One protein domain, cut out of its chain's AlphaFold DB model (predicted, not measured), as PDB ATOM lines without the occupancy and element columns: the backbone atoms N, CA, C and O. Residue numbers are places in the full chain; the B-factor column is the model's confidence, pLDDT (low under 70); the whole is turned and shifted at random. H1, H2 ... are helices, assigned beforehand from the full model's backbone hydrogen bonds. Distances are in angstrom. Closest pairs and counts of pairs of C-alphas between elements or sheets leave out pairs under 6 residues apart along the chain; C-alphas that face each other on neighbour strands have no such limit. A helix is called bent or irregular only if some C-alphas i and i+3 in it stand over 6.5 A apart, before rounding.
ATOM      1  N   TYR A 108      17.465   6.173 -48.678       68.75
ATOM      2  CA  TYR A 108      18.000   4.811 -48.729       68.75
ATOM      3  C   TYR A 108      19.158   4.577 -47.744       68.75
ATOM      4  O   TYR A 108      19.344   3.449 -47.319       68.75
ATOM      5  N   SER A 109      19.898   5.611 -47.323       72.88
ATOM      6  CA  SER A 109      21.039   5.493 -46.398       72.88
ATOM      7  C   SER A 109      20.706   5.644 -44.904       72.88
ATOM      8  O   SER A 109      21.614   5.627 -44.075       72.88
ATOM      9  N   LEU A 110      19.420   5.770 -44.555       77.12
ATOM     10  CA  LEU A 110      18.927   5.745 -43.170       77.12
ATOM     11  C   LEU A 110      18.862   4.305 -42.620       77.12
ATOM     12  O   LEU A 110      18.616   3.366 -43.381       77.12
ATOM     13  N   ASP A 111      18.981   4.123 -41.305       82.81
ATOM     14  CA  ASP A 111      18.671   2.841 -40.655       82.81
ATOM     15  C   ASP A 111      17.193   2.825 -40.223       82.81
ATOM     16  O   ASP A 111      16.827   3.371 -39.183       82.81
ATOM     17  N   ILE A 112      16.328   2.301 -41.099       81.69
ATOM     18  CA  ILE A 112      14.863   2.273 -40.949       81.69
ATOM     19  C   ILE A 112      14.275   0.984 -41.559       81.69
ATOM     20  O   ILE A 112      14.833   0.468 -42.536       81.69
ATOM     21  N   PRO A 113      13.127   0.470 -41.067       76.38
ATOM     22  CA  PRO A 113      12.507  -0.737 -41.616       76.38
ATOM     23  C   PRO A 113      11.882  -0.464 -42.993       76.38
ATOM     24  O   PRO A 113      10.812   0.125 -43.082       76.38
ATOM     25  N   ARG A 114      12.503  -0.904 -44.093       73.94
ATOM     26  CA  ARG A 114      11.974  -0.687 -45.464       73.94
ATOM     27  C   ARG A 114      10.954  -1.736 -45.925       73.94
ATOM     28  O   ARG A 114      10.570  -1.750 -47.090       73.94
ATOM     29  N   GLY A 115      10.530  -2.598 -45.010       70.00
ATOM     30  CA  GLY A 115       9.715  -3.776 -45.276       70.00
ATOM     31  C   GLY A 115      10.545  -5.072 -45.324       70.00
ATOM     32  O   GLY A 115      11.732  -5.039 -44.992       70.00
ATOM     33  N   PRO A 116       9.935  -6.208 -45.715       65.19
ATOM     34  CA  PRO A 116       8.524  -6.339 -46.086       65.19
ATOM     35  C   PRO A 116       7.589  -5.958 -44.932       65.19
ATOM     36  O   PRO A 116       7.873  -6.218 -43.762       65.19
ATOM     37  N   PHE A 117       6.496  -5.271 -45.257       74.69
ATOM     38  CA  PHE A 117       5.531  -4.786 -44.274       74.69
ATOM     39  C   PHE A 117       4.339  -5.742 -44.209       74.69
ATOM     40  O   PHE A 117       3.777  -6.103 -45.233       74.69
ATOM     41  N   THR A 118       3.931  -6.118 -42.998       70.31
ATOM     42  CA  THR A 118       2.762  -6.983 -42.738       70.31
ATOM     43  C   THR A 118       1.534  -6.201 -42.265       70.31
ATOM     44  O   THR A 118       0.540  -6.779 -41.833       70.31
ATOM     45  N   SER A 119       1.607  -4.867 -42.283       74.38
ATOM     46  CA  SER A 119       0.486  -3.986 -41.960       74.38
ATOM     47  C   SER A 119       0.671  -2.604 -42.575       74.38
ATOM     48  O   SER A 119       1.783  -2.074 -42.655       74.38
ATOM     49  N   GLU A 120      -0.448  -1.995 -42.948       77.81
ATOM     50  CA  GLU A 120      -0.528  -0.622 -43.445       77.81
ATOM     51  C   GLU A 120       0.053   0.399 -42.445       77.81
ATOM     52  O   GLU A 120       0.811   1.291 -42.825       77.81
ATOM     53  N   ALA A 121      -0.217   0.220 -41.148       80.81
ATOM     54  CA  ALA A 121       0.337   1.064 -40.090       80.81
ATOM     55  C   ALA A 121       1.877   1.010 -40.032       80.81
ATOM     56  O   ALA A 121       2.518   2.046 -39.863       80.81
ATOM     57  N   GLY A 122       2.478  -0.173 -40.222       81.44
ATOM     58  CA  GLY A 122       3.935  -0.331 -40.271       81.44
ATOM     59  C   GLY A 122       4.579   0.353 -41.482       81.44
ATOM     60  O   GLY A 122       5.666   0.913 -41.358       81.44
ATOM     61  N   PHE A 123       3.891   0.369 -42.627       83.75
ATOM     62  CA  PHE A 123       4.333   1.097 -43.821       83.75
ATOM     63  C   PHE A 123       4.330   2.619 -43.589       83.75
ATOM     64  O   PHE A 123       5.332   3.281 -43.867       83.75
ATOM     65  N   TYR A 124       3.255   3.188 -43.027       85.50
ATOM     66  CA  TYR A 124       3.182   4.639 -42.796       85.50
ATOM     67  C   TYR A 124       4.044   5.141 -41.629       85.50
ATOM     68  O   TYR A 124       4.591   6.238 -41.732       85.50
ATOM     69  N   ASP A 125       4.222   4.375 -40.544       85.81
ATOM     70  CA  ASP A 125       5.159   4.769 -39.476       85.81
ATOM     71  C   ASP A 125       6.622   4.681 -39.957       85.81
ATOM     72  O   ASP A 125       7.453   5.498 -39.551       85.81
ATOM     73  N   SER A 126       6.931   3.789 -40.914       85.88
ATOM     74  CA  SER A 126       8.234   3.793 -41.591       85.88
ATOM     75  C   SER A 126       8.409   4.960 -42.564       85.88
ATOM     76  O   SER A 126       9.444   5.617 -42.508       85.88
ATOM     77  N   LEU A 127       7.400   5.329 -43.367       85.75
ATOM     78  CA  LEU A 127       7.456   6.563 -44.171       85.75
ATOM     79  C   LEU A 127       7.627   7.815 -43.292       85.75
ATOM     80  O   LEU A 127       8.419   8.698 -43.622       85.75
ATOM     81  N   GLY A 128       6.953   7.870 -42.138       86.69
ATOM     82  CA  GLY A 128       7.185   8.900 -41.122       86.69
ATOM     83  C   GLY A 128       8.627   8.887 -40.601       86.69
ATOM     84  O   GLY A 128       9.262   9.934 -40.510       86.69
ATOM     85  N   SER A 129       9.184   7.700 -40.348       87.62
ATOM     86  CA  SER A 129      10.578   7.517 -39.917       87.62
ATOM     87  C   SER A 129      11.598   7.874 -41.012       87.62
ATOM     88  O   SER A 129      12.651   8.429 -40.708       87.62
ATOM     89  N   ALA A 130      11.285   7.625 -42.288       85.06
ATOM     90  CA  ALA A 130      12.090   8.000 -43.451       85.06
ATOM     91  C   ALA A 130      12.123   9.519 -43.650       85.06
ATOM     92  O   ALA A 130      13.175  10.092 -43.941       85.06
ATOM     93  N   PHE A 131      10.982  10.182 -43.440       87.25
ATOM     94  CA  PHE A 131      10.908  11.635 -43.384       87.25
ATOM     95  C   PHE A 131      11.726  12.170 -42.203       87.25
ATOM     96  O   PHE A 131      12.657  12.943 -42.409       87.25
ATOM     97  N   SER A 132      11.453  11.712 -40.979       87.25
ATOM     98  CA  SER A 132      12.135  12.170 -39.760       87.25
ATOM     99  C   SER A 132      13.654  11.951 -39.806       87.25
ATOM    100  O   SER A 132      14.407  12.875 -39.527       87.25
ATOM    101  N   GLY A 133      14.140  10.791 -40.255       85.12
ATOM    102  CA  GLY A 133      15.579  10.541 -40.410       85.12
ATOM    103  C   GLY A 133      16.245  11.451 -41.455       85.12
ATOM    104  O   GLY A 133      17.358  11.934 -41.239       85.12
ATOM    105  N   HIS A 134      15.549  11.762 -42.554       85.31
ATOM    106  CA  HIS A 134      15.986  12.771 -43.527       85.31
ATOM    107  C   HIS A 134      16.037  14.167 -42.874       85.31
ATOM    108  O   HIS A 134      17.029  14.879 -43.057       85.31
ATOM    109  N   THR A 135      15.055  14.527 -42.032       83.56
ATOM    110  CA  THR A 135      15.051  15.803 -41.287       83.56
ATOM    111  C   THR A 135      16.115  15.900 -40.191       83.56
ATOM    112  O   THR A 135      16.435  17.013 -39.776       83.56
ATOM    113  N   GLU A 136      16.705  14.784 -39.751       81.50
ATOM    114  CA  GLU A 136      17.773  14.780 -38.747       81.50
ATOM    115  C   GLU A 136      19.186  14.721 -39.343       81.50
ATOM    116  O   GLU A 136      20.011  15.566 -38.989       81.50
ATOM    117  N   ILE A 137      19.488  13.781 -40.255       80.19
ATOM    118  CA  ILE A 137      20.889  13.464 -40.632       80.19
ATOM    119  C   ILE A 137      21.259  13.612 -42.117       80.19
ATOM    120  O   ILE A 137      22.447  13.586 -42.435       80.19
ATOM    121  N   LEU A 138      20.300  13.795 -43.031       80.38
ATOM    122  CA  LEU A 138      20.585  13.955 -44.470       80.38
ATOM    123  C   LEU A 138      20.527  15.429 -44.906       80.38
ATOM    124  O   LEU A 138      19.832  16.201 -44.244       80.38
ATOM    125  N   PRO A 139      21.211  15.849 -45.989       81.12
ATOM    126  CA  PRO A 139      21.006  17.170 -46.587       81.12
ATOM    127  C   PRO A 139      19.548  17.336 -47.025       81.12
ATOM    128  O   PRO A 139      18.971  16.399 -47.571       81.12
ATOM    129  N   LEU A 140      18.952  18.510 -46.805       81.81
ATOM    130  CA  LEU A 140      17.557  18.734 -47.187       81.81
ATOM    131  C   LEU A 140      17.386  18.875 -48.703       81.81
ATOM    132  O   LEU A 140      18.283  19.331 -49.421       81.81
ATOM    133  N   SER A 141      16.192  18.505 -49.170       69.75
ATOM    134  CA  SER A 141      15.753  18.740 -50.545       69.75
ATOM    135  C   SER A 141      15.799  20.235 -50.886       69.75
ATOM    136  O   SER A 141      15.755  21.107 -50.017       69.75
ATOM    137  N   HIS A 142      15.862  20.549 -52.180       61.50
ATOM    138  CA  HIS A 142      15.862  21.930 -52.672       61.50
ATOM    139  C   HIS A 142      14.621  22.717 -52.199       61.50
ATOM    140  O   HIS A 142      14.661  23.943 -52.087       61.50
ATOM    141  N   HIS A 143      13.524  22.013 -51.909       68.69
ATOM    142  CA  HIS A 143      12.240  22.570 -51.514       68.69
ATOM    143  C   HIS A 143      12.212  22.875 -50.009       68.69
ATOM    144  O   HIS A 143      12.168  21.989 -49.155       68.69
ATOM    145  N   CYS A 144      12.234  24.166 -49.675       70.69
ATOM    146  CA  CYS A 144      11.918  24.646 -48.331       70.69
ATOM    147  C   CYS A 144      10.416  24.897 -48.227       70.69
ATOM    148  O   CYS A 144       9.866  25.618 -49.059       70.69
ATOM    149  N   PHE A 145       9.770  24.374 -47.185       69.94
ATOM    150  CA  PHE A 145       8.311  24.417 -47.038       69.94
ATOM    151  C   PHE A 145       7.707  25.832 -47.128       69.94
ATOM    152  O   PHE A 145       6.635  26.018 -47.688       69.94
ATOM    153  N   ILE A 146       8.394  26.858 -46.625       69.94
ATOM    154  CA  ILE A 146       7.888  28.244 -46.649       69.94
ATOM    155  C   ILE A 146       8.222  29.023 -47.939       69.94
ATOM    156  O   ILE A 146       7.950  30.220 -48.029       69.94
ATOM    157  N   ALA A 147       8.818  28.376 -48.946       73.81
ATOM    158  CA  ALA A 147       9.148  28.985 -50.234       73.81
ATOM    159  C   ALA A 147       8.119  28.584 -51.311       73.81
ATOM    160  O   ALA A 147       7.892  27.392 -51.502       73.81
ATOM    161  N   PRO A 148       7.531  29.527 -52.077       76.31
ATOM    162  CA  PRO A 148       6.634  29.174 -53.176       76.31
ATOM    163  C   PRO A 148       7.432  28.497 -54.296       76.31
ATOM    164  O   PRO A 148       8.174  29.161 -55.020       76.31
ATOM    165  N   VAL A 149       7.301  27.181 -54.449       83.38
ATOM    166  CA  VAL A 149       7.973  26.434 -55.520       83.38
ATOM    167  C   VAL A 149       7.272  26.733 -56.857       83.38
ATOM    168  O   VAL A 149       6.053  26.573 -56.945       83.38
ATOM    169  N   PRO A 150       7.983  27.163 -57.918       87.44
ATOM    170  CA  PRO A 150       7.384  27.287 -59.245       87.44
ATOM    171  C   PRO A 150       6.945  25.907 -59.755       87.44
ATOM    172  O   PRO A 150       7.790  25.035 -59.947       87.44
ATOM    173  N   ARG A 151       5.648  25.700 -60.015       85.69
ATOM    174  CA  ARG A 151       5.151  24.476 -60.674       85.69
ATOM    175  C   ARG A 151       5.173  24.621 -62.191       85.69
ATOM    176  O   ARG A 151       5.165  25.736 -62.709       85.69
ATOM    177  N   ARG A 152       5.215  23.509 -62.934       84.88
ATOM    178  CA  ARG A 152       5.319  23.563 -64.404       84.88
ATOM    179  C   ARG A 152       4.086  24.199 -65.046       84.88
ATOM    180  O   ARG A 152       4.245  25.003 -65.967       84.88
ATOM    181  N   ASP A 153       2.907  23.850 -64.544       84.81
ATOM    182  CA  ASP A 153       1.603  24.164 -65.146       84.81
ATOM    183  C   ASP A 153       1.186  25.629 -64.952       84.81
ATOM    184  O   ASP A 153       0.337  26.150 -65.670       84.81
ATOM    185  N   ASP A 154       1.858  26.338 -64.041       86.50
ATOM    186  CA  ASP A 154       1.713  27.778 -63.842       86.50
ATOM    187  C   ASP A 154       2.149  28.615 -65.065       86.50
ATOM    188  O   ASP A 154       1.743  29.777 -65.177       86.50
ATOM    189  N   TYR A 155       2.995  28.083 -65.958       89.19
ATOM    190  CA  TYR A 155       3.717  28.874 -66.966       89.19
ATOM    191  C   TYR A 155       3.449  28.415 -68.401       89.19
ATOM    192  O   TYR A 155       3.723  27.273 -68.778       89.19
ATOM    193  N   GLN A 156       3.025  29.362 -69.240       88.75
ATOM    194  CA  GLN A 156       2.669  29.129 -70.643       88.75
ATOM    195  C   GLN A 156       3.848  28.621 -71.487       88.75
ATOM    196  O   GLN A 156       3.639  27.911 -72.467       88.75
ATOM    197  N   SER A 157       5.095  28.940 -71.115       91.12
ATOM    198  CA  SER A 157       6.287  28.479 -71.833       91.12
ATOM    199  C   SER A 157       7.350  27.852 -70.930       91.12
ATOM    200  O   SER A 157       7.513  28.198 -69.758       91.12
ATOM    201  N   SER A 158       8.145  26.950 -71.512       90.38
ATOM    202  CA  SER A 158       9.305  26.339 -70.847       90.38
ATOM    203  C   SER A 158      10.395  27.361 -70.488       90.38
ATOM    204  O   SER A 158      11.235  27.079 -69.638       90.38
ATOM    205  N   MET A 159      10.395  28.536 -71.128       88.69
ATOM    206  CA  MET A 159      11.331  29.631 -70.852       88.69
ATOM    207  C   MET A 159      10.903  30.423 -69.608       88.69
ATOM    208  O   MET A 159      11.717  30.617 -68.709       88.69
ATOM    209  N   GLN A 160       9.617  30.784 -69.511       89.88
ATOM    210  CA  GLN A 160       9.038  31.422 -68.322       89.88
ATOM    211  C   GLN A 160       9.222  30.541 -67.078       89.88
ATOM    212  O   GLN A 160       9.695  31.027 -66.053       89.88
ATOM    213  N   TYR A 161       8.935  29.237 -67.188       91.50
ATOM    214  CA  TYR A 161       9.142  28.277 -66.099       91.50
ATOM    215  C   TYR A 161      10.607  28.232 -65.630       91.50
ATOM    216  O   TYR A 161      10.880  28.398 -64.445       91.50
ATOM    217  N   LYS A 162      11.568  28.084 -66.555       91.06
ATOM    218  CA  LYS A 162      13.005  28.077 -66.219       91.06
ATOM    219  C   LYS A 162      13.468  29.387 -65.577       91.06
ATOM    220  O   LYS A 162      14.253  29.354 -64.638       91.06
ATOM    221  N   SER A 163      12.971  30.530 -66.048       91.75
ATOM    222  CA  SER A 163      13.261  31.838 -65.448       91.75
ATOM    223  C   SER A 163      12.702  31.949 -64.018       91.75
ATOM    224  O   SER A 163      13.421  32.394 -63.126       91.75
ATOM    225  N   ALA A 164      11.488  31.456 -63.757       92.31
ATOM    226  CA  ALA A 164      10.910  31.429 -62.410       92.31
ATOM    227  C   ALA A 164      11.680  30.490 -61.463       92.31
ATOM    228  O   ALA A 164      11.959  30.860 -60.324       92.31
ATOM    229  N   VAL A 165      12.097  29.314 -61.947       90.69
ATOM    230  CA  VAL A 165      12.976  28.387 -61.211       90.69
ATOM    231  C   VAL A 165      14.336  29.026 -60.909       90.69
ATOM    232  O   VAL A 165      14.853  28.847 -59.809       90.69
ATOM    233  N   ASN A 166      14.901  29.827 -61.818       91.81
ATOM    234  CA  ASN A 166      16.136  30.571 -61.553       91.81
ATOM    235  C   ASN A 166      15.955  31.636 -60.459       91.81
ATOM    236  O   ASN A 166      16.777  31.692 -59.551       91.81
ATOM    237  N   LEU A 167      14.872  32.420 -60.488       92.56
ATOM    238  CA  LEU A 167      14.580  33.419 -59.447       92.56
ATOM    239  C   LEU A 167      14.321  32.781 -58.074       92.56
ATOM    240  O   LEU A 167      14.731  33.320 -57.045       92.56
ATOM    241  N   TRP A 168      13.679  31.612 -58.060       91.31
ATOM    242  CA  TRP A 168      13.522  30.799 -56.860       91.31
ATOM    243  C   TRP A 168      14.878  30.273 -56.361       91.31
ATOM    244  O   TRP A 168      15.187  30.442 -55.186       91.31
ATOM    245  N   ASN A 169      15.743  29.750 -57.241       90.88
ATOM    246  CA  ASN A 169      17.111  29.339 -56.893       90.88
ATOM    247  C   ASN A 169      17.949  30.505 -56.331       90.88
ATOM    248  O   ASN A 169      18.627  30.329 -55.321       90.88
ATOM    249  N   ASP A 170      17.869  31.698 -56.934       92.88
ATOM    250  CA  ASP A 170      18.511  32.914 -56.424       92.88
ATOM    251  C   ASP A 170      17.989  33.235 -55.000       92.88
ATOM    252  O   ASP A 170      18.770  33.454 -54.070       92.88
ATOM    253  N   PHE A 171      16.670  33.181 -54.770       91.06
ATOM    254  CA  PHE A 171      16.090  33.328 -53.426       91.06
ATOM    255  C   PHE A 171      16.578  32.256 -52.435       91.06
ATOM    256  O   PHE A 171      16.838  32.590 -51.276       91.06
ATOM    257  N   MET A 172      16.747  31.000 -52.860       88.75
ATOM    258  CA  MET A 172      17.236  29.914 -52.001       88.75
ATOM    259  C   MET A 172      18.728  30.036 -51.654       88.75
ATOM    260  O   MET A 172      19.120  29.687 -50.537       88.75
ATOM    261  N   ALA A 173      19.548  30.557 -52.575       90.44
ATOM    262  CA  ALA A 173      20.989  30.724 -52.395       90.44
ATOM    263  C   ALA A 173      21.339  31.743 -51.295       90.44
ATOM    264  O   ALA A 173      22.233  31.493 -50.484       90.44
ATOM    265  N   VAL A 174      20.606  32.865 -51.224       90.88
ATOM    266  CA  VAL A 174      20.797  33.888 -50.178       90.88
ATOM    267  C   VAL A 174      20.677  33.255 -48.789       90.88
ATOM    268  O   VAL A 174      19.642  32.672 -48.462       90.88
ATOM    269  N   ARG A 175      21.711  33.413 -47.955       89.06
ATOM    270  CA  ARG A 175      21.844  32.810 -46.610       89.06
ATOM    271  C   ARG A 175      21.812  31.268 -46.510       89.06
ATOM    272  O   ARG A 175      21.641  30.768 -45.403       89.06
ATOM    273  N   ASN A 176      21.995  30.501 -47.593       87.44
ATOM    274  CA  ASN A 176      22.001  29.021 -47.547       87.44
ATOM    275  C   ASN A 176      20.731  28.419 -46.881       87.44
ATOM    276  O   ASN A 176      20.809  27.530 -46.032       87.44
ATOM    277  N   LYS A 177      19.535  28.906 -47.253       87.62
ATOM    278  CA  LYS A 177      18.262  28.541 -46.588       87.62
ATOM    279  C   LYS A 177      17.972  27.040 -46.553       87.62
ATOM    280  O   LYS A 177      17.378  26.563 -45.596       87.62
ATOM    281  N   ILE A 178      18.379  26.302 -47.590       85.56
ATOM    282  CA  ILE A 178      18.052  24.875 -47.748       85.56
ATOM    283  C   ILE A 178      18.498  24.062 -46.532       85.56
ATOM    284  O   ILE A 178      17.699  23.321 -45.968       85.56
ATOM    285  N   ASN A 179      19.740  24.248 -46.086       84.81
ATOM    286  CA  ASN A 179      20.299  23.526 -44.943       84.81
ATOM    287  C   ASN A 179      20.422  24.412 -43.691       84.81
ATOM    288  O   ASN A 179      21.232  24.106 -42.821       84.81
ATOM    289  N   SER A 180      19.657  25.508 -43.600       87.44
ATOM    290  CA  SER A 180      19.644  26.346 -42.399       87.44
ATOM    291  C   SER A 180      18.823  25.709 -41.280       87.44
ATOM    292  O   SER A 180      17.822  25.023 -41.517       87.44
ATOM    293  N   SER A 181      19.206  25.991 -40.037       88.19
ATOM    294  CA  SER A 181      18.470  25.579 -38.841       88.19
ATOM    295  C   SER A 181      17.013  26.054 -38.803       88.19
ATOM    296  O   SER A 181      16.193  25.382 -38.180       88.19
ATOM    297  N   ASP A 182      16.663  27.145 -39.492       85.25
ATOM    298  CA  ASP A 182      15.279  27.618 -39.628       85.25
ATOM    299  C   ASP A 182      14.435  26.621 -40.449       85.25
ATOM    300  O   ASP A 182      13.413  26.129 -39.967       85.25
ATOM    301  N   ASN A 183      14.891  26.252 -41.656       86.38
ATOM    302  CA  ASN A 183      14.206  25.272 -42.509       86.38
ATOM    303  C   ASN A 183      14.225  23.872 -41.873       86.38
ATOM    304  O   ASN A 183      13.209  23.179 -41.845       86.38
ATOM    305  N   ARG A 184      15.358  23.478 -41.279       87.94
ATOM    306  CA  ARG A 184      15.503  22.213 -40.543       87.94
ATOM    307  C   ARG A 184      14.510  22.110 -39.381       87.94
ATOM    308  O   ARG A 184      13.949  21.041 -39.163       87.94
ATOM    309  N   LEU A 185      14.244  23.208 -38.666       88.44
ATOM    310  CA  LEU A 185      13.257  23.233 -37.586       88.44
ATOM    311  C   LEU A 185      11.830  23.019 -38.106       88.44
ATOM    312  O   LEU A 185      11.085  22.256 -37.496       88.44
ATOM    313  N   ASP A 186      11.458  23.645 -39.226       87.50
ATOM    314  CA  ASP A 186      10.145  23.440 -39.850       87.50
ATOM    315  C   ASP A 186       9.966  21.995 -40.329       87.50
ATOM    316  O   ASP A 186       8.936  21.381 -40.054       87.50
ATOM    317  N   TYR A 187      10.994  21.419 -40.959       88.56
ATOM    318  CA  TYR A 187      11.045  19.999 -41.316       88.56
ATOM    319  C   TYR A 187      10.818  19.094 -40.084       88.56
ATOM    320  O   TYR A 187       9.987  18.188 -40.137       88.56
ATOM    321  N   ILE A 188      11.468  19.358 -38.944       89.12
ATOM    322  CA  ILE A 188      11.267  18.576 -37.705       89.12
ATOM    323  C   ILE A 188       9.853  18.788 -37.119       89.12
ATOM    324  O   ILE A 188       9.230  17.831 -36.654       89.12
ATOM    325  N   ILE A 189       9.302  20.011 -37.172       89.38
ATOM    326  CA  ILE A 189       7.909  20.301 -36.774       89.38
ATOM    327  C   ILE A 189       6.923  19.474 -37.617       89.38
ATOM    328  O   ILE A 189       5.978  18.905 -37.068       89.38
ATOM    329  N   ILE A 190       7.161  19.368 -38.928       88.81
ATOM    330  CA  ILE A 190       6.342  18.583 -39.860       88.81
ATOM    331  C   ILE A 190       6.470  17.086 -39.584       88.81
ATOM    332  O   ILE A 190       5.448  16.413 -39.520       88.81
ATOM    333  N   GLY A 191       7.679  16.563 -39.358       88.69
ATOM    334  CA  GLY A 191       7.892  15.137 -39.072       88.69
ATOM    335  C   GLY A 191       7.186  14.697 -37.790       88.69
ATOM    336  O   GLY A 191       6.429  13.723 -37.786       88.69
ATOM    337  N   ASN A 192       7.325  15.489 -36.724       89.69
ATOM    338  CA  ASN A 192       6.595  15.272 -35.478       89.69
ATOM    339  C   ASN A 192       5.077  15.357 -35.684       89.69
ATOM    340  O   ASN A 192       4.357  14.480 -35.214       89.69
ATOM    341  N   ALA A 193       4.581  16.364 -36.413       88.81
ATOM    342  CA  ALA A 193       3.157  16.484 -36.727       88.81
ATOM    343  C   ALA A 193       2.638  15.318 -37.587       88.81
ATOM    344  O   ALA A 193       1.505  14.888 -37.388       88.81
ATOM    345  N   LEU A 194       3.451  14.788 -38.506       85.12
ATOM    346  CA  LEU A 194       3.109  13.667 -39.377       85.12
ATOM    347  C   LEU A 194       3.004  12.358 -38.589       85.12
ATOM    348  O   LEU A 194       1.988  11.683 -38.713       85.12
ATOM    349  N   HIS A 195       3.965  12.033 -37.712       84.31
ATOM    350  CA  HIS A 195       3.827  10.885 -36.801       84.31
ATOM    351  C   HIS A 195       2.588  11.025 -35.898       84.31
ATOM    352  O   HIS A 195       1.866  10.052 -35.677       84.31
ATOM    353  N   ASP A 196       2.307  12.234 -35.401       85.44
ATOM    354  CA  ASP A 196       1.118  12.504 -34.586       85.44
ATOM    355  C   ASP A 196      -0.194  12.382 -35.377       85.44
ATOM    356  O   ASP A 196      -1.229  12.089 -34.786       85.44
ATOM    357  N   ILE A 197      -0.164  12.598 -36.695       82.94
ATOM    358  CA  ILE A 197      -1.293  12.420 -37.616       82.94
ATOM    359  C   ILE A 197      -1.479  10.938 -37.968       82.94
ATOM    360  O   ILE A 197      -2.577  10.420 -37.779       82.94
ATOM    361  N   VAL A 198      -0.420  10.238 -38.395       76.44
ATOM    362  CA  VAL A 198      -0.432   8.799 -38.734       76.44
ATOM    363  C   VAL A 198      -1.011   7.971 -37.582       76.44
ATOM    364  O   VAL A 198      -1.889   7.141 -37.799       76.44
ATOM    365  N   ARG A 199      -0.629   8.273 -36.334       77.56
ATOM    366  CA  ARG A 199      -1.131   7.594 -35.120       77.56
ATOM    367  C   ARG A 199      -2.603   7.864 -34.772       77.56
ATOM    368  O   ARG A 199      -3.120   7.235 -33.852       77.56
ATOM    369  N   ARG A 200      -3.274   8.809 -35.441       75.81
ATOM    370  CA  ARG A 200      -4.679   9.193 -35.178       75.81
ATOM    371  C   ARG A 200      -5.657   8.701 -36.241       75.81
ATOM    372  O   ARG A 200      -6.863   8.860 -36.054       75.81
ATOM    373  N   ILE A 201      -5.172   8.159 -37.355       71.94
ATOM    374  CA  ILE A 201      -6.023   7.773 -38.479       71.94
ATOM    375  C   ILE A 201      -6.383   6.300 -38.350       71.94
ATOM    376  O   ILE A 201      -5.537   5.421 -38.487       71.94
ATOM    377  N   ASN A 202      -7.672   6.038 -38.153       67.25
ATOM    378  CA  ASN A 202      -8.233   4.715 -38.385       67.25
ATOM    379  C   ASN A 202      -8.329   4.506 -39.900       67.25
ATOM    380  O   ASN A 202      -9.310   4.906 -40.531       67.25
ATOM    381  N   LEU A 203      -7.275   3.934 -40.473       66.38
ATOM    382  CA  LEU A 203      -7.251   3.483 -41.859       66.38
ATOM    383  C   LEU A 203      -8.253   2.316 -42.030       66.38
ATOM    384  O   LEU A 203      -8.563   1.637 -41.042       66.38
ATOM    385  N   PRO A 204      -8.828   2.101 -43.229       58.88
ATOM    386  CA  PRO A 204      -9.759   0.999 -43.453       58.88
ATOM    387  C   PRO A 204      -9.110  -0.353 -43.141       58.88
ATOM    388  O   PRO A 204      -7.908  -0.524 -43.311       58.88
ATOM    389  N   ALA A 205      -9.908  -1.344 -42.742       54.31
ATOM    390  CA  ALA A 205      -9.431  -2.719 -42.611       54.31
ATOM    391  C   ALA A 205      -9.262  -3.365 -44.003       54.31
ATOM    392  O   ALA A 205     -10.097  -4.159 -44.435       54.31
ATOM    393  N   VAL A 206      -8.197  -2.966 -44.702       59.00
ATOM    394  CA  VAL A 206      -7.650  -3.630 -45.895       59.00
ATOM    395  C   VAL A 206      -7.157  -5.031 -45.507       59.00
ATOM    396  O   VAL A 206      -6.759  -5.250 -44.361       59.00
ATOM    397  N   ASP A 207      -7.174  -5.983 -46.446       61.22
ATOM    398  CA  ASP A 207      -6.589  -7.314 -46.245       61.22
ATOM    399  C   ASP A 207      -5.076  -7.192 -45.943       61.22
ATOM    400  O   ASP A 207      -4.327  -6.742 -46.817       61.22
ATOM    401  N   GLU A 245      -3.024  -1.263 -50.111       77.44
ATOM    402  CA  GLU A 245      -4.087  -1.047 -51.108       77.44
ATOM    403  C   GLU A 245      -4.716   0.359 -51.008       77.44
ATOM    404  O   GLU A 245      -5.061   0.959 -52.025       77.44
ATOM    405  N   SER A 246      -4.761   0.946 -49.805       77.31
ATOM    406  CA  SER A 246      -5.233   2.318 -49.571       77.31
ATOM    407  C   SER A 246      -4.445   3.399 -50.320       77.31
ATOM    408  O   SER A 246      -5.022   4.437 -50.642       77.31
ATOM    409  N   LEU A 247      -3.156   3.167 -50.609       80.06
ATOM    410  CA  LEU A 247      -2.301   4.063 -51.396       80.06
ATOM    411  C   LEU A 247      -2.422   3.790 -52.898       80.06
ATOM    412  O   LEU A 247      -2.371   4.729 -53.687       80.06
ATOM    413  N   LEU A 248      -2.644   2.535 -53.300       81.56
ATOM    414  CA  LEU A 248      -2.918   2.193 -54.700       81.56
ATOM    415  C   LEU A 248      -4.275   2.744 -55.172       81.56
ATOM    416  O   LEU A 248      -4.388   3.227 -56.294       81.56
ATOM    417  N   LEU A 249      -5.297   2.676 -54.316       80.62
ATOM    418  CA  LEU A 249      -6.659   3.150 -54.590       80.62
ATOM    419  C   LEU A 249      -6.898   4.601 -54.128       80.62
ATOM    420  O   LEU A 249      -8.042   5.063 -54.089       80.62
ATOM    421  N   ALA A 250      -5.843   5.330 -53.757       79.88
ATOM    422  CA  ALA A 250      -5.963   6.701 -53.283       79.88
ATOM    423  C   ALA A 250      -6.427   7.649 -54.403       79.88
ATOM    424  O   ALA A 250      -5.874   7.674 -55.503       79.88
ATOM    425  N   ALA A 251      -7.415   8.499 -54.107       79.44
ATOM    426  CA  ALA A 251      -7.764   9.604 -54.998       79.44
ATOM    427  C   ALA A 251      -6.557  10.564 -55.152       79.44
ATOM    428  O   ALA A 251      -5.870  10.805 -54.155       79.44
ATOM    429  N   PRO A 252      -6.301  11.159 -56.335       73.94
ATOM    430  CA  PRO A 252      -5.127  12.015 -56.558       73.94
ATOM    431  C   PRO A 252      -4.986  13.178 -55.563       73.94
ATOM    432  O   PRO A 252      -3.900  13.402 -55.037       73.94
ATOM    433  N   ASP A 253      -6.096  13.841 -55.232       74.56
ATOM    434  CA  ASP A 253      -6.168  14.928 -54.240       74.56
ATOM    435  C   ASP A 253      -6.558  14.426 -52.830       74.56
ATOM    436  O   ASP A 253      -6.960  15.187 -51.949       74.56
ATOM    437  N   GLY A 254      -6.504  13.109 -52.622       81.44
ATOM    438  CA  GLY A 254      -6.869  12.441 -51.382       81.44
ATOM    439  C   GLY A 254      -5.776  12.516 -50.318       81.44
ATOM    440  O   GLY A 254      -4.583  12.605 -50.610       81.44
ATOM    441  N   PHE A 255      -6.196  12.399 -49.056       84.38
ATOM    442  CA  PHE A 255      -5.311  12.429 -47.888       84.38
ATOM    443  C   PHE A 255      -4.093  11.498 -48.015       84.38
ATOM    444  O   PHE A 255      -2.968  11.907 -47.736       84.38
ATOM    445  N   ILE A 256      -4.318  10.256 -48.453       83.56
ATOM    446  CA  ILE A 256      -3.281   9.222 -48.550       83.56
ATOM    447  C   ILE A 256      -2.208   9.596 -49.587       83.56
ATOM    448  O   ILE A 256      -1.014   9.539 -49.288       83.56
ATOM    449  N   THR A 257      -2.620  10.072 -50.766       83.69
ATOM    450  CA  THR A 257      -1.706  10.572 -51.805       83.69
ATOM    451  C   THR A 257      -0.882  11.750 -51.292       83.69
ATOM    452  O   THR A 257       0.329  11.796 -51.505       83.69
ATOM    453  N   ALA A 258      -1.509  12.670 -50.551       85.56
ATOM    454  CA  ALA A 258      -0.817  13.803 -49.948       85.56
ATOM    455  C   ALA A 258       0.200  13.378 -48.865       85.56
ATOM    456  O   ALA A 258       1.250  14.004 -48.757       85.56
ATOM    457  N   VAL A 259      -0.040  12.294 -48.112       85.06
ATOM    458  CA  VAL A 259       0.970  11.728 -47.195       85.06
ATOM    459  C   VAL A 259       2.174  11.171 -47.960       85.06
ATOM    460  O   VAL A 259       3.301  11.514 -47.612       85.06
ATOM    461  N   SER A 260       1.969  10.364 -49.009       84.12
ATOM    462  CA  SER A 260       3.092   9.793 -49.780       84.12
ATOM    463  C   SER A 260       3.916  10.896 -50.452       84.12
ATOM    464  O   SER A 260       5.128  10.993 -50.252       84.12
ATOM    465  N   LYS A 261       3.244  11.826 -51.145       84.75
ATOM    466  CA  LYS A 261       3.897  12.949 -51.826       84.75
ATOM    467  C   LYS A 261       4.592  13.929 -50.883       84.75
ATOM    468  O   LYS A 261       5.603  14.507 -51.263       84.75
ATOM    469  N   LEU A 262       4.132  14.088 -49.641       85.00
ATOM    470  CA  LEU A 262       4.864  14.870 -48.641       85.00
ATOM    471  C   LEU A 262       6.241  14.259 -48.325       85.00
ATOM    472  O   LEU A 262       7.211  15.000 -48.165       85.00
ATOM    473  N   VAL A 263       6.343  12.927 -48.257       82.75
ATOM    474  CA  VAL A 263       7.608  12.224 -47.971       82.75
ATOM    475  C   VAL A 263       8.519  12.145 -49.202       82.75
ATOM    476  O   VAL A 263       9.741  12.149 -49.054       82.75
ATOM    477  N   GLU A 264       7.934  12.107 -50.400       79.81
ATOM    478  CA  GLU A 264       8.651  12.011 -51.677       79.81
ATOM    479  C   GLU A 264       9.092  13.366 -52.257       79.81
ATOM    480  O   GLU A 264      10.200  13.463 -52.773       79.81
ATOM    481  N   GLU A 265       8.240  14.394 -52.202       77.25
ATOM    482  CA  GLU A 265       8.442  15.694 -52.868       77.25
ATOM    483  C   GLU A 265       8.756  16.832 -51.876       77.25
ATOM    484  O   GLU A 265       9.328  17.851 -52.261       77.25
ATOM    485  N   THR A 266       8.446  16.672 -50.580       77.06
ATOM    486  CA  THR A 266       8.695  17.669 -49.509       77.06
ATOM    487  C   THR A 266       8.053  19.052 -49.740       77.06
ATOM    488  O   THR A 266       8.575  20.081 -49.319       77.06
ATOM    489  N   ASP A 267       6.888  19.086 -50.399       79.94
ATOM    490  CA  ASP A 267       6.122  20.311 -50.680       79.94
ATOM    491  C   ASP A 267       5.110  20.641 -49.554       79.94
ATOM    492  O   ASP A 267       4.447  19.770 -48.977       79.94
ATOM    493  N   HIS A 268       4.976  21.933 -49.247       80.50
ATOM    494  CA  HIS A 268       4.066  22.478 -48.239       80.50
ATOM    495  C   HIS A 268       2.590  22.304 -48.586       80.50
ATOM    496  O   HIS A 268       1.776  22.187 -47.670       80.50
ATOM    497  N   ASP A 269       2.213  22.240 -49.860       82.44
ATOM    498  CA  ASP A 269       0.809  22.062 -50.237       82.44
ATOM    499  C   ASP A 269       0.316  20.639 -49.940       82.44
ATOM    500  O   ASP A 269      -0.842  20.457 -49.550       82.44
ATOM    501  N   PHE A 270       1.201  19.636 -49.993       85.94
ATOM    502  CA  PHE A 270       0.878  18.287 -49.522       85.94
ATOM    503  C   PHE A 270       0.700  18.267 -48.001       85.94
ATOM    504  O   PHE A 270      -0.325  17.779 -47.525       85.94
ATOM    505  N   PHE A 271       1.599  18.896 -47.229       86.94
ATOM    506  CA  PHE A 271       1.392  19.028 -45.778       86.94
ATOM    507  C   PHE A 271       0.134  19.840 -45.437       86.94
ATOM    508  O   PHE A 271      -0.595  19.486 -44.516       86.94
ATOM    509  N   THR A 272      -0.180  20.877 -46.213       86.38
ATOM    510  CA  THR A 272      -1.397  21.689 -46.072       86.38
ATOM    511  C   THR A 272      -2.658  20.866 -46.338       86.38
ATOM    512  O   THR A 272      -3.645  20.999 -45.616       86.38
ATOM    513  N   THR A 273      -2.618  19.965 -47.319       88.06
ATOM    514  CA  THR A 273      -3.710  19.027 -47.628       88.06
ATOM    515  C   THR A 273      -3.899  18.006 -46.502       88.06
ATOM    516  O   THR A 273      -5.000  17.875 -45.962       88.06
ATOM    517  N   VAL A 274      -2.808  17.364 -46.066       88.25
ATOM    518  CA  VAL A 274      -2.756  16.453 -44.904       88.25
ATOM    519  C   VAL A 274      -3.302  17.138 -43.641       88.25
ATOM    520  O   VAL A 274      -4.111  16.567 -42.911       88.25
ATOM    521  N   TRP A 275      -2.918  18.392 -43.403       88.19
ATOM    522  CA  TRP A 275      -3.332  19.185 -42.249       88.19
ATOM    523  C   TRP A 275      -4.821  19.543 -42.264       88.19
ATOM    524  O   TRP A 275      -5.519  19.335 -41.266       88.19
ATOM    525  N   HIS A 276      -5.324  20.069 -43.386       88.19
ATOM    526  CA  HIS A 276      -6.727  20.460 -43.514       88.19
ATOM    527  C   HIS A 276      -7.679  19.265 -43.457       88.19
ATOM    528  O   HIS A 276      -8.788  19.418 -42.950       88.19
ATOM    529  N   PHE A 277      -7.257  18.075 -43.889       85.38
ATOM    530  CA  PHE A 277      -8.056  16.859 -43.736       85.38
ATOM    531  C   PHE A 277      -8.273  16.479 -42.259       85.38
ATOM    532  O   PHE A 277      -9.380  16.120 -41.868       85.38
ATOM    533  N   ILE A 278      -7.235  16.606 -41.422       85.44
ATOM    534  CA  ILE A 278      -7.266  16.178 -40.012       85.44
ATOM    535  C   ILE A 278      -7.866  17.242 -39.079       85.44
ATOM    536  O   ILE A 278      -8.589  16.908 -38.141       85.44
ATOM    537  N   TYR A 279      -7.563  18.524 -39.305       85.69
ATOM    538  CA  TYR A 279      -7.960  19.617 -38.403       85.69
ATOM    539  C   TYR A 279      -9.011  20.572 -38.989       85.69
ATOM    540  O   TYR A 279      -9.557  21.409 -38.261       85.69
ATOM    541  N   GLY A 280      -9.305  20.466 -40.288       83.44
ATOM    542  CA  GLY A 280     -10.127  21.423 -41.022       83.44
ATOM    543  C   GLY A 280      -9.477  22.806 -41.159       83.44
ATOM    544  O   GLY A 280      -8.521  23.160 -40.472       83.44
ATOM    545  N   TYR A 281     -10.085  23.659 -41.982       82.00
ATOM    546  CA  TYR A 281      -9.690  25.067 -42.155       82.00
ATOM    547  C   TYR A 281      -9.852  25.940 -40.889       82.00
ATOM    548  O   TYR A 281      -9.541  27.126 -40.907       82.00
ATOM    549  N   LYS A 282     -10.346  25.380 -39.773       70.19
ATOM    550  CA  LYS A 282     -10.508  26.087 -38.488       70.19
ATOM    551  C   LYS A 282      -9.195  26.278 -37.724       70.19
ATOM    552  O   LYS A 282      -9.136  27.129 -36.841       70.19
ATOM    553  N   LYS A 283      -8.170  25.472 -38.015       76.75
ATOM    554  CA  LYS A 283      -6.869  25.505 -37.334       76.75
ATOM    555  C   LYS A 283      -5.808  25.967 -38.326       76.75
ATOM    556  O   LYS A 283      -5.234  25.155 -39.046       76.75
ATOM    557  N   GLU A 284      -5.577  27.274 -38.377       83.31
ATOM    558  CA  GLU A 284      -4.649  27.877 -39.337       83.31
ATOM    559  C   GLU A 284      -3.231  27.294 -39.197       83.31
ATOM    560  O   GLU A 284      -2.646  27.276 -38.110       83.31
ATOM    561  N   LEU A 285      -2.680  26.818 -40.316       82.69
ATOM    562  CA  LEU A 285      -1.369  26.176 -40.363       82.69
ATOM    563  C   LEU A 285      -0.232  27.146 -39.996       82.69
ATOM    564  O   LEU A 285       0.672  26.778 -39.245       82.69
ATOM    565  N   GLY A 286      -0.312  28.404 -40.448       80.38
ATOM    566  CA  GLY A 286       0.665  29.450 -40.129       80.38
ATOM    567  C   GLY A 286       0.781  29.703 -38.624       80.38
ATOM    568  O   GLY A 286       1.881  29.633 -38.073       80.38
ATOM    569  N   GLN A 287      -0.350  29.898 -37.937       81.12
ATOM    570  CA  GLN A 287      -0.371  30.015 -36.471       81.12
ATOM    571  C   GLN A 287       0.182  28.773 -35.760       81.12
ATOM    572  O   GLN A 287       0.851  28.920 -34.738       81.12
ATOM    573  N   TYR A 288      -0.044  27.561 -36.279       86.06
ATOM    574  CA  TYR A 288       0.551  26.358 -35.689       86.06
ATOM    575  C   TYR A 288       2.081  26.366 -35.779       86.06
ATOM    576  O   TYR A 288       2.729  26.152 -34.754       86.06
ATOM    577  N   PHE A 289       2.669  26.675 -36.942       85.06
ATOM    578  CA  PHE A 289       4.127  26.800 -37.070       85.06
ATOM    579  C   PHE A 289       4.694  27.863 -36.124       85.06
ATOM    580  O   PHE A 289       5.653  27.585 -35.408       85.06
ATOM    581  N   LEU A 290       4.078  29.048 -36.052       81.50
ATOM    582  CA  LEU A 290       4.504  30.110 -35.131       81.50
ATOM    583  C   LEU A 290       4.454  29.644 -33.662       81.50
ATOM    584  O   LEU A 290       5.425  29.818 -32.924       81.50
ATOM    585  N   GLN A 291       3.372  28.979 -33.246       85.38
ATOM    586  CA  GLN A 291       3.238  28.419 -31.895       85.38
ATOM    587  C   GLN A 291       4.278  27.328 -31.599       85.38
ATOM    588  O   GLN A 291       4.847  27.319 -30.506       85.38
ATOM    589  N   GLN A 292       4.558  26.429 -32.551       88.38
ATOM    590  CA  GLN A 292       5.580  25.397 -32.362       88.38
ATOM    591  C   GLN A 292       6.977  26.011 -32.275       88.38
ATOM    592  O   GLN A 292       7.667  25.754 -31.288       88.38
ATOM    593  N   ARG A 293       7.365  26.879 -33.221       86.50
ATOM    594  CA  ARG A 293       8.664  27.579 -33.238       86.50
ATOM    595  C   ARG A 293       8.956  28.319 -31.927       86.50
ATOM    596  O   ARG A 293      10.087  28.276 -31.460       86.50
ATOM    597  N   HIS A 294       7.953  28.947 -31.308       84.56
ATOM    598  CA  HIS A 294       8.108  29.638 -30.019       84.56
ATOM    599  C   HIS A 294       8.047  28.726 -28.777       84.56
ATOM    600  O   HIS A 294       8.303  29.194 -27.666       84.56
ATOM    601  N   SER A 295       7.724  27.438 -28.917       89.69
ATOM    602  CA  SER A 295       7.644  26.523 -27.769       89.69
ATOM    603  C   SER A 295       9.027  26.237 -27.147       89.69
ATOM    604  O   SER A 295      10.026  26.152 -27.869       89.69
ATOM    605  N   PRO A 296       9.125  25.981 -25.825       91.44
ATOM    606  CA  PRO A 296      10.398  25.638 -25.181       91.44
ATOM    607  C   PRO A 296      11.075  24.377 -25.746       91.44
ATOM    608  O   PRO A 296      12.299  24.255 -25.684       91.44
ATOM    609  N   HIS A 297      10.295  23.441 -26.299       93.00
ATOM    610  CA  HIS A 297      10.804  22.218 -26.920       93.00
ATOM    611  C   HIS A 297      11.531  22.524 -28.236       93.00
ATOM    612  O   HIS A 297      12.728  22.256 -28.357       93.00
ATOM    613  N   TYR A 298      10.847  23.154 -29.194       90.88
ATOM    614  CA  TYR A 298      11.443  23.476 -30.493       90.88
ATOM    615  C   TYR A 298      12.516  24.566 -30.390       90.88
ATOM    616  O   TYR A 298      13.540  24.447 -31.052       90.88
ATOM    617  N   MET A 299      12.394  25.538 -29.476       89.38
ATOM    618  CA  MET A 299      13.489  26.477 -29.182       89.38
ATOM    619  C   MET A 299      14.760  25.762 -28.691       89.38
ATOM    620  O   MET A 299      15.871  26.192 -29.012       89.38
ATOM    621  N   LYS A 300      14.643  24.652 -27.948       91.44
ATOM    622  CA  LYS A 300      15.802  23.834 -27.542       91.44
ATOM    623  C   LYS A 300      16.393  23.052 -28.722       91.44
ATOM    624  O   LYS A 300      17.616  22.971 -28.819       91.44
ATOM    625  N   LEU A 301      15.556  22.513 -29.613       90.19
ATOM    626  CA  LEU A 301      16.004  21.825 -30.833       90.19
ATOM    627  C   LEU A 301      16.699  22.786 -31.807       90.19
ATOM    628  O   LEU A 301      17.809  22.499 -32.245       90.19
ATOM    629  N   TYR A 302      16.129  23.967 -32.047       89.88
ATOM    630  CA  TYR A 302      16.737  25.031 -32.848       89.88
ATOM    631  C   TYR A 302      18.144  25.383 -32.351       89.88
ATOM    632  O   TYR A 302      19.105  25.352 -33.112       89.88
ATOM    633  N   ASN A 303      18.310  25.596 -31.041       89.81
ATOM    634  CA  ASN A 303      19.621  25.872 -30.440       89.81
ATOM    635  C   ASN A 303      20.591  24.664 -30.429       89.81
ATOM    636  O   ASN A 303      21.768  24.843 -30.099       89.81
ATOM    637  N   LYS A 304      20.140  23.447 -30.773       90.75
ATOM    638  CA  LYS A 304      21.020  22.313 -31.113       90.75
ATOM    639  C   LYS A 304      21.451  22.423 -32.578       90.75
ATOM    640  O   LYS A 304      22.646  22.519 -32.829       90.75
ATOM    641  N   VAL A 305      20.488  22.464 -33.499       88.50
ATOM    642  CA  VAL A 305      20.712  22.450 -34.957       88.50
ATOM    643  C   VAL A 305      21.515  23.666 -35.430       88.50
ATOM    644  O   VAL A 305      22.425  23.522 -36.236       88.50
ATOM    645  N   ARG A 306      21.301  24.854 -34.847       89.75
ATOM    646  CA  ARG A 306      22.051  26.096 -35.145       89.75
ATOM    647  C   ARG A 306      23.538  26.076 -34.720       89.75
ATOM    648  O   ARG A 306      24.172  27.122 -34.592       89.75
ATOM    649  N   LYS A 307      24.085  24.894 -34.416       90.06
ATOM    650  CA  LYS A 307      25.523  24.611 -34.244       90.06
ATOM    651  C   LYS A 307      26.126  23.878 -35.446       90.06
ATOM    652  O   LYS A 307      27.344  23.826 -35.562       90.06
ATOM    653  N   GLU A 308      25.272  23.297 -36.284       88.25
ATOM    654  CA  GLU A 308      25.602  22.576 -37.517       88.25
ATOM    655  C   GLU A 308      25.470  23.506 -38.747       88.25
ATOM    656  O   GLU A 308      26.023  23.211 -39.805       88.25
ATOM    657  N   ASP A 309      24.814  24.666 -38.583       90.12
ATOM    658  CA  ASP A 309      24.810  25.774 -39.547       90.12
ATOM    659  C   ASP A 309      26.235  26.186 -39.959       90.12
ATOM    660  O   ASP A 309      27.151  26.298 -39.138       90.12
ATOM    661  N   GLN A 310      26.409  26.493 -41.246       90.62
ATOM    662  CA  GLN A 310      27.676  26.996 -41.770       90.62
ATOM    663  C   GLN A 310      28.061  28.343 -41.137       90.62
ATOM    664  O   GLN A 310      27.219  29.212 -40.909       90.62
ATOM    665  N   ALA A 311      29.364  28.549 -40.918       93.25
ATOM    666  CA  ALA A 311      29.888  29.811 -40.403       93.25
ATOM    667  C   ALA A 311      29.451  31.002 -41.291       93.25
ATOM    668  O   ALA A 311      29.593  30.904 -42.514       93.25
ATOM    669  N   PRO A 312      28.999  32.143 -40.726       92.19
ATOM    670  CA  PRO A 312      28.473  33.262 -41.514       92.19
ATOM    671  C   PRO A 312      29.406  33.743 -42.630       92.19
ATOM    672  O   PRO A 312      28.956  33.955 -43.747       92.19
ATOM    673  N   SER A 313      30.719  33.793 -42.388       94.50
ATOM    674  CA  SER A 313      31.721  34.175 -43.394       94.50
ATOM    675  C   SER A 313      31.878  33.178 -44.555       94.50
ATOM    676  O   SER A 313      32.334  33.562 -45.631       94.50
ATOM    677  N   LYS A 314      31.498  31.903 -44.373       94.12
ATOM    678  CA  LYS A 314      31.400  30.916 -45.463       94.12
ATOM    679  C   LYS A 314      30.143  31.166 -46.292       94.12
ATOM    680  O   LYS A 314      30.237  31.190 -47.513       94.12
ATOM    681  N   VAL A 315      29.012  31.420 -45.633       92.88
ATOM    682  CA  VAL A 315      27.732  31.726 -46.289       92.88
ATOM    683  C   VAL A 315      27.813  33.039 -47.077       92.88
ATOM    684  O   VAL A 315      27.431  33.072 -48.240       92.88
ATOM    685  N   GLU A 316      28.386  34.097 -46.495       93.38
ATOM    686  CA  GLU A 316      28.642  35.383 -47.165       93.38
ATOM    687  C   GLU A 316      29.557  35.231 -48.386       93.38
ATOM    688  O   GLU A 316      29.328  35.873 -49.414       93.38
ATOM    689  N   LYS A 317      30.586  34.375 -48.295       94.81
ATOM    690  CA  LYS A 317      31.450  34.069 -49.437       94.81
ATOM    691  C   LYS A 317      30.674  33.330 -50.527       94.81
ATOM    692  O   LYS A 317      30.711  33.760 -51.672       94.81
ATOM    693  N   ASP A 318      30.000  32.237 -50.189       93.12
ATOM    694  CA  ASP A 318      29.321  31.395 -51.175       93.12
ATOM    695  C   ASP A 318      28.172  32.147 -51.864       93.12
ATOM    696  O   ASP A 318      27.977  32.010 -53.068       93.12
ATOM    697  N   GLU A 319      27.466  33.010 -51.130       94.31
ATOM    698  CA  GLU A 319      26.479  33.936 -51.684       94.31
ATOM    699  C   GLU A 319      27.132  34.941 -52.650       94.31
ATOM    700  O   GLU A 319      26.630  35.154 -53.753       94.31
ATOM    701  N   LYS A 320      28.276  35.535 -52.284       93.94
ATOM    702  CA  LYS A 320      29.017  36.454 -53.162       93.94
ATOM    703  C   LYS A 320      29.520  35.764 -54.435       93.94
ATOM    704  O   LYS A 320      29.419  36.352 -55.511       93.94
ATOM    705  N   ASP A 321      30.044  34.548 -54.315       94.94
ATOM    706  CA  ASP A 321      30.556  33.764 -55.439       94.94
ATOM    707  C   ASP A 321      29.394  33.309 -56.358       94.94
ATOM    708  O   ASP A 321      29.515  33.372 -57.580       94.94
ATOM    709  N   TYR A 322      28.227  32.952 -55.800       94.62
ATOM    710  CA  TYR A 322      27.010  32.607 -56.558       94.62
ATOM    711  C   TYR A 322      26.383  33.805 -57.296       94.62
ATOM    712  O   TYR A 322      25.868  33.662 -58.410       94.62
ATOM    713  N   PHE A 323      26.409  34.992 -56.681       96.25
ATOM    714  CA  PHE A 323      25.859  36.231 -57.244       96.25
ATOM    715  C   PHE A 323      26.875  37.083 -58.016       96.25
ATOM    716  O   PHE A 323      26.607  38.254 -58.295       96.25
ATOM    717  N   GLN A 324      28.025  36.524 -58.403       95.31
ATOM    718  CA  GLN A 324      29.012  37.251 -59.197       95.31
ATOM    719  C   GLN A 324      28.389  37.753 -60.518       95.31
ATOM    720  O   GLN A 324      27.911  36.967 -61.334       95.31
ATOM    721  N   ASN A 325      28.410  39.075 -60.726       92.56
ATOM    722  CA  ASN A 325      27.775  39.778 -61.852       92.56
ATOM    723  C   ASN A 325      26.228  39.670 -61.910       92.56
ATOM    724  O   ASN A 325      25.643  39.851 -62.976       92.56
ATOM    725  N   LYS A 326      25.556  39.391 -60.780       92.00
ATOM    726  CA  LYS A 326      24.086  39.283 -60.647       92.00
ATOM    727  C   LYS A 326      23.500  40.267 -59.609       92.00
ATOM    728  O   LYS A 326      22.634  39.907 -58.808       92.00
ATOM    729  N   ALA A 333      16.500  38.851 -54.384       93.06
ATOM    730  CA  ALA A 333      16.577  37.715 -53.469       93.06
ATOM    731  C   ALA A 333      16.738  38.148 -51.998       93.06
ATOM    732  O   ALA A 333      16.083  37.592 -51.111       93.06
ATOM    733  N   LYS A 334      17.526  39.196 -51.723       92.50
ATOM    734  CA  LYS A 334      17.665  39.788 -50.380       92.50
ATOM    735  C   LYS A 334      16.406  40.501 -49.895       92.50
ATOM    736  O   LYS A 334      16.025  40.309 -48.742       92.50
ATOM    737  N   LYS A 335      15.722  41.263 -50.758       90.19
ATOM    738  CA  LYS A 335      14.424  41.879 -50.420       90.19
ATOM    739  C   LYS A 335      13.367  40.815 -50.101       90.19
ATOM    740  O   LYS A 335      12.678  40.939 -49.095       90.19
ATOM    741  N   LEU A 336      13.287  39.747 -50.897       88.56
ATOM    742  CA  LEU A 336      12.388  38.615 -50.639       88.56
ATOM    743  C   LEU A 336      12.721  37.912 -49.319       88.56
ATOM    744  O   LEU A 336      11.823  37.690 -48.513       88.56
ATOM    745  N   THR A 337      14.005  37.643 -49.062       87.31
ATOM    746  CA  THR A 337      14.496  37.048 -47.803       87.31
ATOM    747  C   THR A 337      14.034  37.860 -46.591       87.31
ATOM    748  O   THR A 337      13.389  37.328 -45.690       87.31
ATOM    749  N   PHE A 338      14.262  39.174 -46.620       85.06
ATOM    750  CA  PHE A 338      13.853  40.111 -45.572       85.06
ATOM    751  C   PHE A 338      12.328  40.150 -45.348       85.06
ATOM    752  O   PHE A 338      11.872  40.236 -44.209       85.06
ATOM    753  N   VAL A 339      11.526  40.035 -46.413       81.19
ATOM    754  CA  VAL A 339      10.055  39.962 -46.321       81.19
ATOM    755  C   VAL A 339       9.572  38.598 -45.802       81.19
ATOM    756  O   VAL A 339       8.570  38.551 -45.086       81.19
ATOM    757  N   SER A 340      10.273  37.497 -46.104       79.06
ATOM    758  CA  SER A 340       9.948  36.170 -45.557       79.06
ATOM    759  C   SER A 340      10.296  36.024 -44.074       79.06
ATOM    760  O   SER A 340       9.520  35.456 -43.309       79.06
ATOM    761  N   GLU A 341      11.416  36.609 -43.648       75.31
ATOM    762  CA  GLU A 341      11.917  36.557 -42.266       75.31
ATOM    763  C   GLU A 341      11.235  37.556 -41.319       75.31
ATOM    764  O   GLU A 341      11.423  37.491 -40.103       75.31
ATOM    765  N   TRP A 342      10.424  38.486 -41.838       67.69
ATOM    766  CA  TRP A 342       9.798  39.546 -41.035       67.69
ATOM    767  C   TRP A 342       8.995  39.005 -39.833       67.69
ATOM    768  O   TRP A 342       8.884  39.671 -38.802       67.69
ATOM    769  N   ASN A 343       8.493  37.770 -39.946       58.91
ATOM    770  CA  ASN A 343       7.722  37.068 -38.918       58.91
ATOM    771  C   ASN A 343       8.463  35.889 -38.253       58.91
ATOM    772  O   ASN A 343       7.870  35.212 -37.417       58.91
ATOM    773  N   THR A 344       9.734  35.623 -38.583       57.38
ATOM    774  CA  THR A 344      10.523  34.526 -37.979       57.38
ATOM    775  C   THR A 344      11.421  34.986 -36.830       57.38
ATOM    776  O   THR A 344      12.237  34.213 -36.344       57.38
ATOM    777  N   GLN A 345      11.295  36.226 -36.345       53.97
ATOM    778  CA  GLN A 345      12.144  36.736 -35.263       53.97
ATOM    779  C   GLN A 345      11.887  35.982 -33.942       53.97
ATOM    780  O   GLN A 345      10.969  36.311 -33.193       53.97
ATOM    781  N   TYR A 346      12.735  34.991 -33.633       51.22
ATOM    782  CA  TYR A 346      12.660  34.069 -32.481       51.22
ATOM    783  C   TYR A 346      12.799  34.729 -31.083       51.22
ATOM    784  O   TYR A 346      13.129  34.068 -30.097       51.22
ATOM    785  N   THR A 347      12.552  36.035 -30.953       44.88
ATOM    786  CA  THR A 347      12.560  36.762 -29.679       44.88
ATOM    787  C   THR A 347      11.179  36.724 -29.026       44.88
ATOM    788  O   THR A 347      10.269  37.422 -29.466       44.88
ATOM    789  N   ALA A 348      11.042  35.986 -27.920       45.94
ATOM    790  CA  ALA A 348       9.778  35.789 -27.190       45.94
ATOM    791  C   ALA A 348       9.064  37.075 -26.701       45.94
ATOM    792  O   ALA A 348       7.921  37.008 -26.256       45.94
ATOM    793  N   PHE A 359       4.997  33.629 -43.741       70.69
ATOM    794  CA  PHE A 359       5.273  33.846 -45.161       70.69
ATOM    795  C   PHE A 359       4.979  32.546 -45.916       70.69
ATOM    796  O   PHE A 359       5.792  31.632 -45.947       70.69
ATOM    797  N   VAL A 360       3.791  32.490 -46.505       69.06
ATOM    798  CA  VAL A 360       3.450  31.618 -47.626       69.06
ATOM    799  C   VAL A 360       3.044  32.569 -48.744       69.06
ATOM    800  O   VAL A 360       2.207  33.456 -48.544       69.06
ATOM    801  N   ALA A 361       3.710  32.471 -49.887       68.31
ATOM    802  CA  ALA A 361       3.468  33.338 -51.034       68.31
ATOM    803  C   ALA A 361       2.728  32.578 -52.138       68.31
ATOM    804  O   ALA A 361       2.840  31.363 -52.258       68.31
ATOM    805  N   SER A 362       1.970  33.312 -52.952       74.12
ATOM    806  CA  SER A 362       1.306  32.751 -54.131       74.12
ATOM    807  C   SER A 362       2.342  32.190 -55.121       74.12
ATOM    808  O   SER A 362       3.369  32.847 -55.327       74.12
ATOM    809  N   PRO A 363       2.061  31.080 -55.833       72.06
ATOM    810  CA  PRO A 363       2.853  30.644 -56.990       72.06
ATOM    811  C   PRO A 363       3.023  31.736 -58.065       72.06
ATOM    812  O   PRO A 363       3.996  31.735 -58.820       72.06
ATOM    813  N   THR A 364       2.128  32.735 -58.096       83.88
ATOM    814  CA  THR A 364       2.236  33.914 -58.972       83.88
ATOM    815  C   THR A 364       3.346  34.898 -58.588       83.88
ATOM    816  O   THR A 364       3.612  35.802 -59.377       83.88
ATOM    817  N   LEU A 365       4.008  34.750 -57.428       89.69
ATOM    818  CA  LEU A 365       5.082  35.650 -56.979       89.69
ATOM    819  C   LEU A 365       6.162  35.821 -58.054       89.69
ATOM    820  O   LEU A 365       6.538  36.942 -58.388       89.69
TER     821      LEU A 365
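Overview. This is residues 108 to 207, 245 to 326, 333 to 348 and 359 to 365 of the 380 residues of an uncharacterized protein of Aspergillus candidus (UniProt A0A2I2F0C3). The model falls into two lobes: a bundle of four helices, H1, H3, H5 and H6, with H7 and H8 packed on H3, and a second group in which H9 and H10 pack on the long H2. H2 meets the start of H3 as a corner, about perpendicular to it, and the short H4 sits by the beginning of H5. The 205 printed residues include ten named helices, H1 to H10 in order along the chain, and no named strand, and the class is all helix. The whole is compact, with a radius of gyration of the C-alphas of 18.3 A and spans of 60 by 45 by 38 A.

Along the chain. After residues 108 to 119, which have no named element, H1, residues 120 to 137, begins at C-alpha 120 (-0.528, -0.622, -43.445) and is 25.8 A long. H2, residues 158 to 179, is 28.3 A long, with a kink of 85 degrees near residue 173; it is irregular, C-alphas 175 and 178 being 8.9 A apart. H3, residues 181 to 198, is 25.3 A long and begins at C-alpha 181 (18.470, 25.579, -38.841). H4 is residues 245 to 248, H5 255 to 265, H6 268 to 279, H7 285 to 293, H8 296 to 305 and H9 312 to 322. H10, residues 333 to 341, ends at C-alpha 341 (11.917, 36.557, -42.266).

Arrangement. H1, H3, H5 and H6 form an up and down bundle, each running against the one before it. H1 and H3 touch at Ser 132 and Gly 191, their closest C-alphas, 5.2 A apart, at a shallow tilt of 11 degrees, opposite ways. With residues 127 to 131 alone H1 touches H5, closest at C-alphas 131 and 263, 5.7 A. H5 and H6 are a helical hairpin, closest at C-alphas 258 and 270, 4.8 A. H4 and H5 only just touch, only at the corner, with 3 pairs of C-alphas within 8 A; the closest are 247 and 256, 6.0 A. H3 touches H8, closest at C-alphas 181 and 305, 5.5 A, and H7, closest at C-alphas 189 and 292, 7.1 A. H2 touches H10, closest at C-alphas 171 and 333, 4.4 A, and H9, closest at C-alphas 174 and 319, 5.9 A. Every O i to N i+4 pair is within hydrogen-bond range in H1, H3 and H5 to H10, and 13 of 18 are in H2; H4 is too short for such a pair.

Size, cuts and confidence. The C-alphas farthest apart, of Asp 207 and Asn 325, are 60.3 A apart. Residues 208 to 244, 327 to 332 and 349 to 358 are not printed; the C-alpha gaps across these cuts are 8.3 A, 10.5 A and 18.6 A. H1 to H2 is a long link of 20 residues. The mean pLDDT of the printed part is 82.8, and 22 residues are under 70, among them 202 to 207 and 342 to 348.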